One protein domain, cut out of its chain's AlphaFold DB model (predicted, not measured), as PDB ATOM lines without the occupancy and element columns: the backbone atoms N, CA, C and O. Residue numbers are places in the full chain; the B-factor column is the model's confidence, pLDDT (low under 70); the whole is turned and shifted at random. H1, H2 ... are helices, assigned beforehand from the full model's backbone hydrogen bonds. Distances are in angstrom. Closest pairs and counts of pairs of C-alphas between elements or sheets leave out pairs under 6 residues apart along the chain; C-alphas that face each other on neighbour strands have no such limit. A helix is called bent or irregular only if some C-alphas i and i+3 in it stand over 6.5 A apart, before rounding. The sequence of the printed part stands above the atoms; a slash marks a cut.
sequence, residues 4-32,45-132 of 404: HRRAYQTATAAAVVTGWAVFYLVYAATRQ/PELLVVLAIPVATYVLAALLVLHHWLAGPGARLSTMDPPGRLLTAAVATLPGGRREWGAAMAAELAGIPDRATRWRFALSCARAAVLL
ATOM      1  N   HIS A   4     165.201 278.425 190.608       65.69
ATOM      2  CA  HIS A   4     165.339 277.261 191.488       65.69
ATOM      3  C   HIS A   4     166.605 277.304 192.354       65.69
ATOM      4  O   HIS A   4     166.535 276.993 193.538       65.69
ATOM      5  N   ARG A   5     167.752 277.740 191.814       69.44
ATOM      6  CA  ARG A   5     169.006 277.834 192.583       69.44
ATOM      7  C   ARG A   5     168.898 278.833 193.735       69.44
ATOM      8  O   ARG A   5     169.372 278.537 194.827       69.44
ATOM      9  N   ARG A   6     168.247 279.978 193.496       67.94
ATOM     10  CA  ARG A   6     167.970 280.977 194.540       67.94
ATOM     11  C   ARG A   6     167.048 280.406 195.614       67.94
ATOM     12  O   ARG A   6     167.395 280.480 196.781       67.94
ATOM     13  N   ALA A   7     165.954 279.750 195.220       69.44
ATOM     14  CA  ALA A   7     165.026 279.133 196.168       69.44
ATOM     15  C   ALA A   7     165.708 278.096 197.083       69.44
ATOM     16  O   ALA A   7     165.497 278.126 198.291       69.44
ATOM     17  N   TYR A   8     166.582 277.234 196.543       68.44
ATOM     18  CA  TYR A   8     167.346 276.279 197.362       68.44
ATOM     19  C   TYR A   8     168.332 276.970 198.310       68.44
ATOM     20  O   TYR A   8     168.447 276.565 199.458       68.44
ATOM     21  N   GLN A   9     169.031 278.015 197.857       68.31
ATOM     22  CA  GLN A   9     169.935 278.781 198.722       68.31
ATOM     23  C   GLN A   9     169.181 279.452 199.872       68.31
ATOM     24  O   GLN A   9     169.605 279.341 201.019       68.31
ATOM     25  N   THR A  10     168.040 280.081 199.582       68.62
ATOM     26  CA  THR A  10     167.187 280.708 200.595       68.62
ATOM     27  C   THR A  10     166.629 279.677 201.574       68.62
ATOM     28  O   THR A  10     166.693 279.903 202.776       68.62
ATOM     29  N   ALA A  11     166.153 278.525 201.092       67.94
ATOM     30  CA  ALA A  11     165.641 277.457 201.951       67.94
ATOM     31  C   ALA A  11     166.729 276.869 202.864       67.94
ATOM     32  O   ALA A  11     166.490 276.673 204.052       67.94
ATOM     33  N   THR A  12     167.936 276.633 202.341       67.81
ATOM     34  CA  THR A  12     169.066 276.137 203.140       67.81
ATOM     35  C   THR A  12     169.509 277.158 204.184       67.81
ATOM     36  O   THR A  12     169.720 276.789 205.336       67.81
ATOM     37  N   ALA A  13     169.615 278.438 203.814       65.69
ATOM     38  CA  ALA A  13     169.929 279.502 204.765       65.69
ATOM     39  C   ALA A  13     168.854 279.604 205.858       65.69
ATOM     40  O   ALA A  13     169.192 279.616 207.039       65.69
ATOM     41  N   ALA A  14     167.573 279.591 205.478       66.75
ATOM     42  CA  ALA A  14     166.455 279.625 206.416       66.75
ATOM     43  C   ALA A  14     166.487 278.432 207.381       66.75
ATOM     44  O   ALA A  14     166.418 278.640 208.584       66.75
ATOM     45  N   ALA A  15     166.687 277.205 206.890       66.50
ATOM     46  CA  ALA A  15     166.763 276.013 207.736       66.50
ATOM     47  C   ALA A  15     167.892 276.096 208.778       66.50
ATOM     48  O   ALA A  15     167.697 275.716 209.933       66.50
ATOM     49  N   VAL A  16     169.056 276.628 208.393       67.69
ATOM     50  CA  VAL A  16     170.185 276.833 209.311       67.69
ATOM     51  C   VAL A  16     169.869 277.899 210.358       67.69
ATOM     52  O   VAL A  16     170.099 277.665 211.544       67.69
ATOM     53  N   VAL A  17     169.311 279.042 209.945       69.44
ATOM     54  CA  VAL A  17     168.899 280.113 210.869       69.44
ATOM     55  C   VAL A  17     167.842 279.603 211.843       69.44
ATOM     56  O   VAL A  17     167.970 279.822 213.044       69.44
ATOM     57  N   THR A  18     166.832 278.879 211.360       65.31
ATOM     58  CA  THR A  18     165.781 278.298 212.201       65.31
ATOM     59  C   THR A  18     166.351 277.284 213.189       65.31
ATOM     60  O   THR A  18     166.002 277.337 214.364       65.31
ATOM     61  N   GLY A  19     167.252 276.395 212.756       66.94
ATOM     62  CA  GLY A  19     167.894 275.426 213.650       66.94
ATOM     63  C   GLY A  19     168.649 276.103 214.797       66.94
ATOM     64  O   GLY A  19     168.510 275.706 215.952       66.94
ATOM     65  N   TRP A  20     169.379 277.176 214.493       71.75
ATOM     66  CA  TRP A  20     170.063 277.982 215.502       71.75
ATOM     67  C   TRP A  20     169.114 278.773 216.400       71.75
ATOM     68  O   TRP A  20     169.329 278.826 217.606       71.75
ATOM     69  N   ALA A  21     168.046 279.347 215.845       68.38
ATOM     70  CA  ALA A  21     167.029 280.036 216.632       68.38
ATOM     71  C   ALA A  21     166.381 279.086 217.650       68.38
ATOM     72  O   ALA A  21     166.266 279.431 218.821       68.38
ATOM     73  N   VAL A  22     166.034 277.862 217.235       65.38
ATOM     74  CA  VAL A  22     165.514 276.823 218.137       65.38
ATOM     75  C   VAL A  22     166.549 276.447 219.193       65.38
ATOM     76  O   VAL A  22     166.208 276.393 220.370       65.38
ATOM     77  N   PHE A  23     167.809 276.231 218.805       68.81
ATOM     78  CA  PHE A  23     168.883 275.936 219.756       68.81
ATOM     79  C   PHE A  23     169.014 277.031 220.824       68.81
ATOM     80  O   PHE A  23     169.051 276.722 222.013       68.81
ATOM     81  N   TYR A  24     169.019 278.303 220.422       69.19
ATOM     82  CA  TYR A  24     169.109 279.421 221.359       69.19
ATOM     83  C   TYR A  24     167.864 279.578 222.228       69.19
ATOM     84  O   TYR A  24     168.002 279.895 223.405       69.19
ATOM     85  N   LEU A  25     166.672 279.299 221.698       65.69
ATOM     86  CA  LEU A  25     165.443 279.276 222.493       65.69
ATOM     87  C   LEU A  25     165.478 278.168 223.549       65.69
ATOM     88  O   LEU A  25     165.141 278.420 224.699       65.69
ATOM     89  N   VAL A  26     165.936 276.965 223.191       64.19
ATOM     90  CA  VAL A  26     166.107 275.858 224.145       64.19
ATOM     91  C   VAL A  26     167.168 276.203 225.184       64.19
ATOM     92  O   VAL A  26     166.942 276.003 226.373       64.19
ATOM     93  N   TYR A  27     168.307 276.756 224.769       65.88
ATOM     94  CA  TYR A  27     169.354 277.195 225.690       65.88
ATOM     95  C   TYR A  27     168.835 278.256 226.671       65.88
ATOM     96  O   TYR A  27     169.037 278.134 227.875       65.88
ATOM     97  N   ALA A  28     168.107 279.259 226.176       66.69
ATOM     98  CA  ALA A  28     167.502 280.293 227.008       66.69
ATOM     99  C   ALA A  28     166.441 279.726 227.965       66.69
ATOM    100  O   ALA A  28     166.402 280.126 229.121       66.69
ATOM    101  N   ALA A  29     165.623 278.771 227.512       68.19
ATOM    102  CA  ALA A  29     164.581 278.144 228.328       68.19
ATOM    103  C   ALA A  29     165.126 277.165 229.381       68.19
ATOM    104  O   ALA A  29     164.472 276.920 230.391       68.19
ATOM    105  N   THR A  30     166.299 276.574 229.137       64.62
ATOM    106  CA  THR A  30     166.938 275.602 230.044       64.62
ATOM    107  C   THR A  30     167.939 276.242 230.997       64.62
ATOM    108  O   THR A  30     168.291 275.630 232.007       64.62
ATOM    109  N   ARG A  31     168.386 277.473 230.721       64.25
ATOM    110  CA  ARG A  31     169.140 278.258 231.695       64.25
ATOM    111  C   ARG A  31     168.238 278.537 232.890       64.25
ATOM    112  O   ARG A  31     167.160 279.106 232.736       64.25
ATOM    113  N   GLN A  32     168.689 278.157 234.085       63.69
ATOM    114  CA  GLN A  32     168.023 278.614 235.296       63.69
ATOM    115  C   GLN A  32     168.069 280.148 235.310       63.69
ATOM    116  O   GLN A  32     169.144 280.715 235.075       63.69
ATOM    117  N   PRO A  45     175.403 293.543 224.069       53.94
ATOM    118  CA  PRO A  45     175.743 293.508 222.646       53.94
ATOM    119  C   PRO A  45     176.792 292.430 222.326       53.94
ATOM    120  O   PRO A  45     176.752 291.812 221.267       53.94
ATOM    121  N   GLU A  46     177.689 292.148 223.274       49.50
ATOM    122  CA  GLU A  46     178.680 291.073 223.201       49.50
ATOM    123  C   GLU A  46     178.038 289.685 223.097       49.50
ATOM    124  O   GLU A  46     178.446 288.887 222.254       49.50
ATOM    125  N   LEU A  47     176.984 289.407 223.873       57.62
ATOM    126  CA  LEU A  47     176.258 288.141 223.788       57.62
ATOM    127  C   LEU A  47     175.546 288.005 222.434       57.62
ATOM    128  O   LEU A  47     175.576 286.934 221.835       57.62
ATOM    129  N   LEU A  48     174.986 289.092 221.888       57.59
ATOM    130  CA  LEU A  48     174.418 289.107 220.532       57.59
ATOM    131  C   LEU A  48     175.470 288.819 219.452       57.59
ATOM    132  O   LEU A  48     175.191 288.068 218.520       57.59
ATOM    133  N   VAL A  49     176.682 289.362 219.582       53.81
ATOM    134  CA  VAL A  49     177.798 289.092 218.659       53.81
ATOM    135  C   VAL A  49     178.246 287.630 218.755       53.81
ATOM    136  O   VAL A  49     178.380 286.962 217.726       53.81
ATOM    137  N   VAL A  50     178.395 287.100 219.973       55.50
ATOM    138  CA  VAL A  50     178.726 285.687 220.226       55.50
ATOM    139  C   VAL A  50     177.649 284.749 219.672       55.50
ATOM    140  O   VAL A  50     177.980 283.674 219.178       55.50
ATOM    141  N   LEU A  51     176.378 285.160 219.683       59.72
ATOM    142  CA  LEU A  51     175.266 284.392 219.119       59.72
ATOM    143  C   LEU A  51     175.173 284.515 217.589       59.72
ATOM    144  O   LEU A  51     174.862 283.533 216.913       59.72
ATOM    145  N   ALA A  52     175.445 285.688 217.013       62.16
ATOM    146  CA  ALA A  52     175.274 285.954 215.583       62.16
ATOM    147  C   ALA A  52     176.393 285.355 214.714       62.16
ATOM    148  O   ALA A  52     176.119 284.856 213.618       62.16
ATOM    149  N   ILE A  53     177.643 285.369 215.193       64.62
ATOM    150  CA  ILE A  53     178.806 284.876 214.436       64.62
ATOM    151  C   ILE A  53     178.676 283.379 214.076       64.62
ATOM    152  O   ILE A  53     178.854 283.043 212.898       64.62
ATOM    153  N   PRO A  54     178.315 282.463 215.000       60.81
ATOM    154  CA  PRO A  54     178.067 281.060 214.670       60.81
ATOM    155  C   PRO A  54     176.963 280.898 213.623       60.81
ATOM    156  O   PRO A  54     177.144 280.188 212.641       60.81
ATOM    157  N   VAL A  55     175.845 281.615 213.755       65.75
ATOM    158  CA  VAL A  55     174.735 281.507 212.792       65.75
ATOM    159  C   VAL A  55     175.176 281.947 211.401       65.75
ATOM    160  O   VAL A  55     174.967 281.219 210.431       65.75
ATOM    161  N   ALA A  56     175.831 283.105 211.293       62.78
ATOM    162  CA  ALA A  56     176.300 283.638 210.019       62.78
ATOM    163  C   ALA A  56     177.334 282.714 209.354       62.78
ATOM    164  O   ALA A  56     177.233 282.424 208.157       62.78
ATOM    165  N   THR A  57     178.292 282.193 210.130       64.19
ATOM    166  CA  THR A  57     179.299 281.248 209.626       64.19
ATOM    167  C   THR A  57     178.663 279.939 209.166       64.19
ATOM    168  O   THR A  57     179.017 279.442 208.096       64.19
ATOM    169  N   TYR A  58     177.669 279.418 209.886       66.88
ATOM    170  CA  TYR A  58     176.919 278.228 209.485       66.88
ATOM    171  C   TYR A  58     176.061 278.439 208.239       66.88
ATOM    172  O   TYR A  58     176.036 277.568 207.368       66.88
ATOM    173  N   VAL A  59     175.375 279.579 208.121       68.44
ATOM    174  CA  VAL A  59     174.592 279.916 206.923       68.44
ATOM    175  C   VAL A  59     175.511 279.950 205.712       68.44
ATOM    176  O   VAL A  59     175.239 279.302 204.702       68.44
ATOM    177  N   LEU A  60     176.636 280.652 205.823       65.50
ATOM    178  CA  LEU A  60     177.578 280.787 204.726       65.50
ATOM    179  C   LEU A  60     178.255 279.445 204.390       65.50
ATOM    180  O   LEU A  60     178.364 279.097 203.213       65.50
ATOM    181  N   ALA A  61     178.600 278.629 205.389       65.44
ATOM    182  CA  ALA A  61     179.093 277.270 205.183       65.44
ATOM    183  C   ALA A  61     178.062 276.378 204.467       65.44
ATOM    184  O   ALA A  61     178.386 275.708 203.486       65.44
ATOM    185  N   ALA A  62     176.797 276.402 204.887       68.12
ATOM    186  CA  ALA A  62     175.738 275.631 204.244       68.12
ATOM    187  C   ALA A  62     175.496 276.087 202.797       68.12
ATOM    188  O   ALA A  62     175.330 275.253 201.903       68.12
ATOM    189  N   LEU A  63     175.552 277.397 202.536       69.75
ATOM    190  CA  LEU A  63     175.485 277.955 201.187       69.75
ATOM    191  C   LEU A  63     176.675 277.525 200.322       69.75
ATOM    192  O   LEU A  63     176.479 277.244 199.140       69.75
ATOM    193  N   LEU A  64     177.882 277.431 200.883       64.00
ATOM    194  CA  LEU A  64     179.077 276.955 200.178       64.00
ATOM    195  C   LEU A  64     179.006 275.460 199.860       64.00
ATOM    196  O   LEU A  64     179.291 275.075 198.722       64.00
ATOM    197  N   VAL A  65     178.580 274.636 200.823       70.56
ATOM    198  CA  VAL A  65     178.323 273.202 200.615       70.56
ATOM    199  C   VAL A  65     177.281 273.025 199.520       70.56
ATOM    200  O   VAL A  65     177.514 272.277 198.572       70.56
ATOM    201  N   LEU A  66     176.168 273.758 199.597       71.06
ATOM    202  CA  LEU A  66     175.127 273.732 198.580       71.06
ATOM    203  C   LEU A  66     175.662 274.209 197.226       71.06
ATOM    204  O   LEU A  66     175.382 273.582 196.212       71.06
ATOM    205  N   HIS A  67     176.450 275.283 197.181       72.38
ATOM    206  CA  HIS A  67     177.025 275.806 195.945       72.38
ATOM    207  C   HIS A  67     177.936 274.776 195.274       72.38
ATOM    208  O   HIS A  67     177.771 274.521 194.084       72.38
ATOM    209  N   HIS A  68     178.864 274.176 196.020       66.25
ATOM    210  CA  HIS A  68     179.791 273.168 195.500       66.25
ATOM    211  C   HIS A  68     179.076 271.879 195.117       66.25
ATOM    212  O   HIS A  68     179.400 271.261 194.102       66.25
ATOM    213  N   TRP A  69     178.067 271.492 195.896       70.56
ATOM    214  CA  TRP A  69     177.206 270.378 195.546       70.56
ATOM    215  C   TRP A  69     176.488 270.653 194.223       70.56
ATOM    216  O   TRP A  69     176.615 269.854 193.299       70.56
ATOM    217  N   LEU A  70     175.838 271.814 194.082       67.19
ATOM    218  CA  LEU A  70     175.137 272.239 192.866       67.19
ATOM    219  C   LEU A  70     176.066 272.454 191.662       67.19
ATOM    220  O   LEU A  70     175.618 272.256 190.541       67.19
ATOM    221  N   ALA A  71     177.322 272.856 191.862       65.00
ATOM    222  CA  ALA A  71     178.299 273.042 190.785       65.00
ATOM    223  C   ALA A  71     178.889 271.714 190.273       65.00
ATOM    224  O   ALA A  71     179.363 271.646 189.143       65.00
ATOM    225  N   GLY A  72     178.860 270.658 191.093       65.12
ATOM    226  CA  GLY A  72     179.381 269.334 190.758       65.12
ATOM    227  C   GLY A  72     178.272 268.295 190.507       65.12
ATOM    228  O   GLY A  72     177.444 268.476 189.613       65.12
ATOM    229  N   PRO A  73     178.217 267.182 191.272       57.50
ATOM    230  CA  PRO A  73     177.203 266.129 191.106       57.50
ATOM    231  C   PRO A  73     175.755 266.630 191.205       57.50
ATOM    232  O   PRO A  73     174.862 266.066 190.578       57.50
ATOM    233  N   GLY A  74     175.521 267.702 191.964       53.47
ATOM    234  CA  GLY A  74     174.227 268.352 192.126       53.47
ATOM    235  C   GLY A  74     173.716 269.026 190.856       53.47
ATOM    236  O   GLY A  74     172.505 269.096 190.692       53.47
ATOM    237  N   ALA A  75     174.579 269.432 189.916       59.19
ATOM    238  CA  ALA A  75     174.131 269.882 188.594       59.19
ATOM    239  C   ALA A  75     173.431 268.729 187.863       59.19
ATOM    240  O   ALA A  75     172.300 268.890 187.406       59.19
ATOM    241  N   ARG A  76     174.057 267.540 187.878       64.38
ATOM    242  CA  ARG A  76     173.507 266.302 187.298       64.38
ATOM    243  C   ARG A  76     172.266 265.808 188.046       64.38
ATOM    244  O   ARG A  76     171.348 265.292 187.424       64.38
ATOM    245  N   LEU A  77     172.203 265.989 189.367       62.25
ATOM    246  CA  LEU A  77     171.003 265.673 190.157       62.25
ATOM    247  C   LEU A  77     169.891 266.714 189.971       62.25
ATOM    248  O   LEU A  77     168.721 266.370 190.083       62.25
ATOM    249  N   SER A  78     170.217 267.978 189.682       61.94
ATOM    250  CA  SER A  78     169.214 269.024 189.455       61.94
ATOM    251  C   SER A  78     168.473 268.817 188.138       61.94
ATOM    252  O   SER A  78     167.272 269.079 188.084       61.94
ATOM    253  N   THR A  79     169.166 268.278 187.128       75.06
ATOM    254  CA  THR A  79     168.575 267.831 185.861       75.06
ATOM    255  C   THR A  79     167.814 266.515 186.001       75.06
ATOM    256  O   THR A  79     166.957 266.231 185.175       75.06
ATOM    257  N   MET A  80     168.094 265.718 187.041       81.06
ATOM    258  CA  MET A  80     167.280 264.545 187.358       81.06
ATOM    259  C   MET A  80     165.948 264.969 187.971       81.06
ATOM    260  O   MET A  80     165.868 265.842 188.849       81.06
ATOM    261  N   ASP A  81     164.901 264.290 187.528       90.69
ATOM    262  CA  ASP A  81     163.581 264.382 188.116       90.69
ATOM    263  C   ASP A  81     163.585 263.847 189.567       90.69
ATOM    264  O   ASP A  81     164.472 263.080 189.959       90.69
ATOM    265  N   PRO A  82     162.621 264.256 190.415       91.25
ATOM    266  CA  PRO A  82     162.580 263.852 191.822       91.25
ATOM    267  C   PRO A  82     162.733 262.336 192.103       91.25
ATOM    268  O   PRO A  82     163.511 262.008 193.004       91.25
ATOM    269  N   PRO A  83     162.104 261.402 191.353       90.62
ATOM    270  CA  PRO A  83     162.336 259.973 191.570       90.62
ATOM    271  C   PRO A  83     163.759 259.535 191.195       90.62
ATOM    272  O   PRO A  83     164.350 258.726 191.911       90.62
ATOM    273  N   GLY A  84     164.363 260.129 190.157       92.06
ATOM    274  CA  GLY A  84     165.773 259.918 189.815       92.06
ATOM    275  C   GLY A  84     166.722 260.310 190.947       92.06
ATOM    276  O   GLY A  84     167.690 259.596 191.226       92.06
ATOM    277  N   ARG A  85     166.412 261.389 191.679       87.19
ATOM    278  CA  ARG A  85     167.187 261.806 192.862       87.19
ATOM    279  C   ARG A  85     167.059 260.818 194.016       87.19
ATOM    280  O   ARG A  85     168.078 260.478 194.614       87.19
ATOM    281  N   LEU A  86     165.842 260.349 194.313       89.44
ATOM    282  CA  LEU A  86     165.604 259.352 195.362       89.44
ATOM    283  C   LEU A  86     166.380 258.063 195.070       89.44
ATOM    284  O   LEU A  86     167.111 257.577 195.932       89.44
ATOM    285  N   LEU A  87     166.260 257.544 193.845       91.31
ATOM    286  CA  LEU A  87     166.944 256.321 193.444       91.31
ATOM    287  C   LEU A  87     168.463 256.492 193.485       91.31
ATOM    288  O   LEU A  87     169.158 255.641 194.030       91.31
ATOM    289  N   THR A  88     168.986 257.609 192.979       87.69
ATOM    290  CA  THR A  88     170.430 257.879 193.014       87.69
ATOM    291  C   THR A  88     170.950 257.979 194.447       87.69
ATOM    292  O   THR A  88     172.018 257.446 194.748       87.69
ATOM    293  N   ALA A  89     170.194 258.607 195.354       82.38
ATOM    294  CA  ALA A  89     170.537 258.655 196.772       82.38
ATOM    295  C   ALA A  89     170.539 257.252 197.398       82.38
ATOM    296  O   ALA A  89     171.505 256.890 198.067       82.38
ATOM    297  N   ALA A  90     169.518 256.433 197.124       84.75
ATOM    298  CA  ALA A  90     169.448 255.054 197.600       84.75
ATOM    299  C   ALA A  90     170.612 254.205 197.059       84.75
ATOM    300  O   ALA A  90     171.308 253.540 197.825       84.75
ATOM    301  N   VAL A  91     170.903 254.291 195.760       86.81
ATOM    302  CA  VAL A  91     172.014 253.581 195.108       86.81
ATOM    303  C   VAL A  91     173.371 254.033 195.644       86.81
ATOM    304  O   VAL A  91     174.269 253.210 195.806       86.81
ATOM    305  N   ALA A  92     173.534 255.314 195.984       79.62
ATOM    306  CA  ALA A  92     174.766 255.815 196.585       79.62
ATOM    307  C   ALA A  92     175.069 255.175 197.954       79.62
ATOM    308  O   ALA A  92     176.230 255.158 198.368       79.62
ATOM    309  N   THR A  93     174.056 254.626 198.636       75.62
ATOM    310  CA  THR A  93     174.237 253.875 199.889       75.62
ATOM    311  C   THR A  93     174.589 252.402 199.680       75.62
ATOM    312  O   THR A  93     175.014 251.741 200.631       75.62
ATOM    313  N   LEU A  94     174.461 251.880 198.454       76.75
ATOM    314  CA  LEU A  94     174.713 250.473 198.177       76.75
ATOM    315  C   LEU A  94     176.212 250.130 198.193       76.75
ATOM    316  O   LEU A  94     177.057 250.929 197.768       76.75
ATOM    317  N   PRO A  95     176.564 248.903 198.620       70.94
ATOM    318  CA  PRO A  95     177.939 248.430 198.564       70.94
ATOM    319  C   PRO A  95     178.459 248.379 197.121       70.94
ATOM    320  O   PRO A  95     177.709 248.143 196.177       70.94
ATOM    321  N   GLY A  96     179.779 248.529 196.953       75.56
ATOM    322  CA  GLY A  96     180.436 248.642 195.641       75.56
ATOM    323  C   GLY A  96     180.067 247.548 194.631       75.56
ATOM    324  O   GLY A  96     179.850 247.853 193.465       75.56
ATOM    325  N   GLY A  97     179.909 246.300 195.083       76.56
ATOM    326  CA  GLY A  97     179.519 245.175 194.222       76.56
ATOM    327  C   GLY A  97     178.040 245.140 193.814       76.56
ATOM    328  O   GLY A  97     177.631 244.197 193.157       76.56
ATOM    329  N   ARG A  98     177.227 246.116 194.233       84.94
ATOM    330  CA  ARG A  98     175.846 246.323 193.761       84.94
ATOM    331  C   ARG A  98     175.699 247.633 192.979       84.94
ATOM    332  O   ARG A  98     174.584 248.065 192.705       84.94
ATOM    333  N   ARG A  99     176.811 248.284 192.618       84.56
ATOM    334  CA  ARG A  99     176.772 249.499 191.789       84.56
ATOM    335  C   ARG A  99     176.241 249.223 190.391       84.56
ATOM    336  O   ARG A  99     175.527 250.065 189.871       84.56
ATOM    337  N   GLU A 100     176.536 248.053 189.832       90.56
ATOM    338  CA  GLU A 100     175.983 247.613 188.544       90.56
ATOM    339  C   GLU A 100     174.461 247.463 188.615       90.56
ATOM    340  O   GLU A 100     173.765 248.000 187.764       90.56
ATOM    341  N   TRP A 101     173.933 246.864 189.692       93.25
ATOM    342  CA  TRP A 101     172.488 246.848 189.950       93.25
ATOM    343  C   TRP A 101     171.918 248.266 190.026       93.25
ATOM    344  O   TRP A 101     170.915 248.566 189.395       93.25
ATOM    345  N   GLY A 102     172.577 249.164 190.761       93.00
ATOM    346  CA  GLY A 102     172.124 250.548 190.873       93.00
ATOM    347  C   GLY A 102     172.147 251.311 189.545       93.00
ATOM    348  O   GLY A 102     171.236 252.090 189.279       93.00
ATOM    349  N   ALA A 103     173.154 251.064 188.706       92.81
ATOM    350  CA  ALA A 103     173.242 251.613 187.357       92.81
ATOM    351  C   ALA A 103     172.136 251.054 186.449       92.81
ATOM    352  O   ALA A 103     171.497 251.827 185.741       92.81
ATOM    353  N   ALA A 104     171.856 249.750 186.535       95.62
ATOM    354  CA  ALA A 104     170.747 249.120 185.827       95.62
ATOM    355  C   ALA A 104     169.401 249.723 186.253       95.62
ATOM    356  O   ALA A 104     168.644 250.172 185.405       95.62
ATOM    357  N   MET A 105     169.131 249.853 187.557       96.94
ATOM    358  CA  MET A 105     167.886 250.472 188.038       96.94
ATOM    359  C   MET A 105     167.759 251.938 187.608       96.94
ATOM    360  O   MET A 105     166.659 252.402 187.325       96.94
ATOM    361  N   ALA A 106     168.865 252.685 187.551       94.94
ATOM    362  CA  ALA A 106     168.844 254.054 187.045       94.94
ATOM    363  C   ALA A 106     168.523 254.113 185.540       94.94
ATOM    364  O   ALA A 106     167.803 255.018 185.117       94.94
ATOM    365  N   ALA A 107     169.015 253.151 184.751       95.25
ATOM    366  CA  ALA A 107     168.686 253.019 183.333       95.25
ATOM    367  C   ALA A 107     167.215 252.616 183.122       95.25
ATOM    368  O   ALA A 107     166.523 253.254 182.332       95.25
ATOM    369  N   GLU A 108     166.712 251.648 183.890       97.44
ATOM    370  CA  GLU A 108     165.297 251.247 183.884       97.44
ATOM    371  C   GLU A 108     164.381 252.427 184.227       97.44
ATOM    372  O   GLU A 108     163.435 252.725 183.501       97.44
ATOM    373  N   LEU A 109     164.705 253.183 185.285       97.25
ATOM    374  CA  LEU A 109     163.939 254.372 185.658       97.25
ATOM    375  C   LEU A 109     163.898 255.407 184.523       97.25
ATOM    376  O   LEU A 109     162.884 256.085 184.361       97.25
ATOM    377  N   ALA A 110     164.972 255.540 183.737       95.50
ATOM    378  CA  ALA A 110     165.012 256.455 182.599       95.50
ATOM    379  C   ALA A 110     164.050 256.039 181.473       95.50
ATOM    380  O   ALA A 110     163.496 256.924 180.821       95.50
ATOM    381  N   GLY A 111     163.808 254.735 181.294       96.88
ATOM    382  CA  GLY A 111     162.888 254.182 180.297       96.88
ATOM    383  C   GLY A 111     161.400 254.284 180.652       96.88
ATOM    384  O   GLY A 111     160.562 254.134 179.769       96.88
ATOM    385  N   ILE A 112     161.041 254.566 181.911       97.88
ATOM    386  CA  ILE A 112     159.636 254.678 182.337       97.88
ATOM    387  C   ILE A 112     159.105 256.089 182.003       97.88
ATOM    388  O   ILE A 112     159.596 257.063 182.586       97.88
ATOM    389  N   PRO A 113     158.092 256.236 181.121       94.62
ATOM    390  CA  PRO A 113     157.586 257.548 180.707       94.62
ATOM    391  C   PRO A 113     156.628 258.172 181.734       94.62
ATOM    392  O   PRO A 113     156.626 259.387 181.924       94.62
ATOM    393  N   ASP A 114     155.830 257.355 182.427       96.88
ATOM    394  CA  ASP A 114     154.820 257.830 183.375       96.88
ATOM    395  C   ASP A 114     155.419 258.215 184.739       96.88
ATOM    396  O   ASP A 114     156.141 257.447 185.384       96.88
ATOM    397  N   ARG A 115     155.058 259.404 185.234       94.88
ATOM    398  CA  ARG A 115     155.607 259.976 186.470       94.88
ATOM    399  C   ARG A 115     155.196 259.199 187.721       94.88
ATOM    400  O   ARG A 115     156.007 259.074 188.641       94.88
ATOM    401  N   ALA A 116     153.960 258.707 187.788       96.31
ATOM    402  CA  ALA A 116     153.487 257.955 188.950       96.31
ATOM    403  C   ALA A 116     154.198 256.594 189.047       96.31
ATOM    404  O   ALA A 116     154.650 256.192 190.123       96.31
ATOM    405  N   THR A 117     154.382 255.933 187.906       96.12
ATOM    406  CA  THR A 117     155.098 254.661 187.777       96.12
ATOM    407  C   THR A 117     156.581 254.817 188.113       96.12
ATOM    408  O   THR A 117     157.108 254.029 188.898       96.12
ATOM    409  N   ARG A 118     157.234 255.893 187.647       97.19
ATOM    410  CA  ARG A 118     158.615 256.245 188.037       97.19
ATOM    411  C   ARG A 118     158.781 256.375 189.548       97.19
ATOM    412  O   ARG A 118     159.756 255.882 190.105       97.19
ATOM    413  N   TRP A 119     157.835 257.024 190.228       97.62
ATOM    414  CA  TRP A 119     157.875 257.155 191.686       97.62
ATOM    415  C   TRP A 119     157.724 255.820 192.396       97.62
ATOM    416  O   TRP A 119     158.518 255.533 193.289       97.62
ATOM    417  N   ARG A 120     156.753 254.995 191.991       97.38
ATOM    418  CA  ARG A 120     156.571 253.652 192.557       97.38
ATOM    419  C   ARG A 120     157.828 252.805 192.375       97.38
ATOM    420  O   ARG A 120     158.272 252.202 193.347       97.38
ATOM    421  N   PHE A 121     158.433 252.851 191.188       97.25
ATOM    422  CA  PHE A 121     159.689 252.169 190.883       97.25
ATOM    423  C   PHE A 121     160.851 252.682 191.747       97.25
ATOM    424  O   PHE A 121     161.539 251.905 192.403       97.25
ATOM    425  N   ALA A 122     161.054 253.999 191.822       96.25
ATOM    426  CA  ALA A 122     162.116 254.575 192.643       96.25
ATOM    427  C   ALA A 122     161.942 254.225 194.130       96.25
ATOM    428  O   ALA A 122     162.921 253.887 194.796       96.25
ATOM    429  N   LEU A 123     160.707 254.249 194.648       95.31
ATOM    430  CA  LEU A 123     160.406 253.870 196.029       95.31
ATOM    431  C   LEU A 123     160.612 252.371 196.269       95.31
ATOM    432  O   LEU A 123     161.166 252.000 197.302       95.31
ATOM    433  N   SER A 124     160.210 251.507 195.329       95.69
ATOM    434  CA  SER A 124     160.421 250.062 195.438       95.69
ATOM    435  C   SER A 124     161.904 249.714 195.390       95.69
ATOM    436  O   SER A 124     162.364 248.920 196.204       95.69
ATOM    437  N   CYS A 125     162.677 250.358 194.514       95.06
ATOM    438  CA  CYS A 125     164.126 250.199 194.455       95.06
ATOM    439  C   CYS A 125     164.813 250.752 195.709       95.06
ATOM    440  O   CYS A 125     165.726 250.113 196.222       95.06
ATOM    441  N   ALA A 126     164.372 251.897 196.240       90.19
ATOM    442  CA  ALA A 126     164.900 252.444 197.489       90.19
ATOM    443  C   ALA A 126     164.599 251.524 198.681       90.19
ATOM    444  O   ALA A 126     165.487 251.225 199.476       90.19
ATOM    445  N   ARG A 127     163.371 251.002 198.768       89.44
ATOM    446  CA  ARG A 127     162.977 250.018 199.779       89.44
ATOM    447  C   ARG A 127     163.778 248.728 199.637       89.44
ATOM    448  O   ARG A 127     164.285 248.230 200.635       89.44
ATOM    449  N   ALA A 128     163.936 248.215 198.417       90.19
ATOM    450  CA  ALA A 128     164.781 247.060 198.150       90.19
ATOM    451  C   ALA A 128     166.213 247.341 198.616       90.19
ATOM    452  O   ALA A 128     166.745 246.565 199.394       90.19
ATOM    453  N   ALA A 129     166.798 248.486 198.255       85.00
ATOM    454  CA  ALA A 129     168.146 248.869 198.668       85.00
ATOM    455  C   ALA A 129     168.349 248.846 200.194       85.00
ATOM    456  O   ALA A 129     169.401 248.406 200.653       85.00
ATOM    457  N   VAL A 130     167.340 249.265 200.966       78.94
ATOM    458  CA  VAL A 130     167.352 249.240 202.441       78.94
ATOM    459  C   VAL A 130     167.153 247.829 203.005       78.94
ATOM    460  O   VAL A 130     167.756 247.492 204.019       78.94
ATOM    461  N   LEU A 131     166.326 247.002 202.360       82.81
ATOM    462  CA  LEU A 131     165.987 245.646 202.814       82.81
ATOM    463  C   LEU A 131     166.937 244.558 202.302       82.81
ATOM    464  O   LEU A 131     166.818 243.401 202.704       82.81
ATOM    465  N   LEU A 132     167.857 244.891 201.396       74.44
ATOM    466  CA  LEU A 132     168.795 243.923 200.850       74.44
ATOM    467  C   LEU A 132     169.642 243.328 201.982       74.44
ATOM    468  O   LEU A 132     170.242 244.081 202.754       74.44
TER     469      LEU A 132
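AT A GLANCE: This is residues 4 to 32 and 45 to 132 of the 404 residues of an uncharacterized protein of Phytohabitans suffuscus (UniProt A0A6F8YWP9). Two long helices, H1 and H2, lie side by side in opposite directions as a long arm, and at one end of H2 the short H3 leads into a small head, a three-helix bundle of H4, H5 and H6. Residues 25 to 32 and 45 to 50, at the far end of the arm, stick out free, with H1 and H2 spreading apart there. The printed part has 117 residues with six named helices, H1 to H6 in chain order, and no named strand; the class is all helix. The whole is loose, with a radius of gyration of the C-alphas of 19.6 A, and elongated, spanning 59 by 31 by 29 A.

IN THESE COORDINATES: The longest helices have 27 residues each: H1, residues 4 to 30, is 38.6 A long and begins at C-alpha 4 (165.339, 277.261, 191.488); H2, residues 45 to 71, is 38.0 A long and ends at C-alpha 71 (178.299, 273.042, 190.785). H2 is neither bent nor irregular, but only just: C-alphas 51 and 54 are 6.2 A apart. H3, residues 73 to 79, measures 10.2 A, and H4, residues 82 to 92, 15.4 A. H5, residues 96 to 111, measures 24.0 A and is irregular, with C-alphas 97 and 100 7.1 A apart. H6, residues 115 to 131, measures 24.1 A and ends at C-alpha 131 (165.987, 245.646, 202.814).

HOW THE PARTS SIT: H1 touches H2 with residues 9 to 20 alone, against residues 55 to 66 of H2; the closest C-alphas, of Ala 13 and Val 59, are 5.2 A apart. They run opposite ways at a shallow tilt of 33 degrees, only just short of steep. H3 is close to H2 but not clearly touching, the closest C-alphas being those of Leu 70 and Ser 78 at 7.6 A, and only just about perpendicular at 71 degrees. H3 is also close to H4 but not clearly touching, with Leu 77 and Arg 85 closest at 6.1 A between C-alphas. H4, H5 and H6 form an up and down bundle, each helix running against the one before it. H4 and H6 touch, the same way at a shallow tilt of 19 degrees, closest at the C-alphas of Leu 87 and Ala 122, 5.2 A. H4 and H5 form a helical hairpin, touching at a shallow tilt of 14 degrees, with the C-alphas of Val 91 and Gly 102 closest at 5.2 A. H5 and H6 form another, at 12 degrees; residues 105 to 109 of H5 alone touch H6, and the closest C-alphas are those of Leu 109 and Arg 118, 6.1 A. H1 and H2 are apart from H4, H5 and H6. Every O i to N i+4 pair is within hydrogen-bond range in H1, H3, H4 and H6, against 21 of 23 in H2 and 10 of 12 in H5.

THE WHOLE: The two C-alphas farthest apart, of Gln 32 and Gly 111, are 60.4 A apart. Residues 33 to 44 are not printed, and C-alphas 32 and 45 are 21.0 A apart across that cut. The links printed whole, from H2 to H3 through H5 to H6, are tight. Mean pLDDT of the printed part is 76.3; 58 residues are under 70: 4 to 19, 21 to 32, 45 to 64, 68 and 70 to 78.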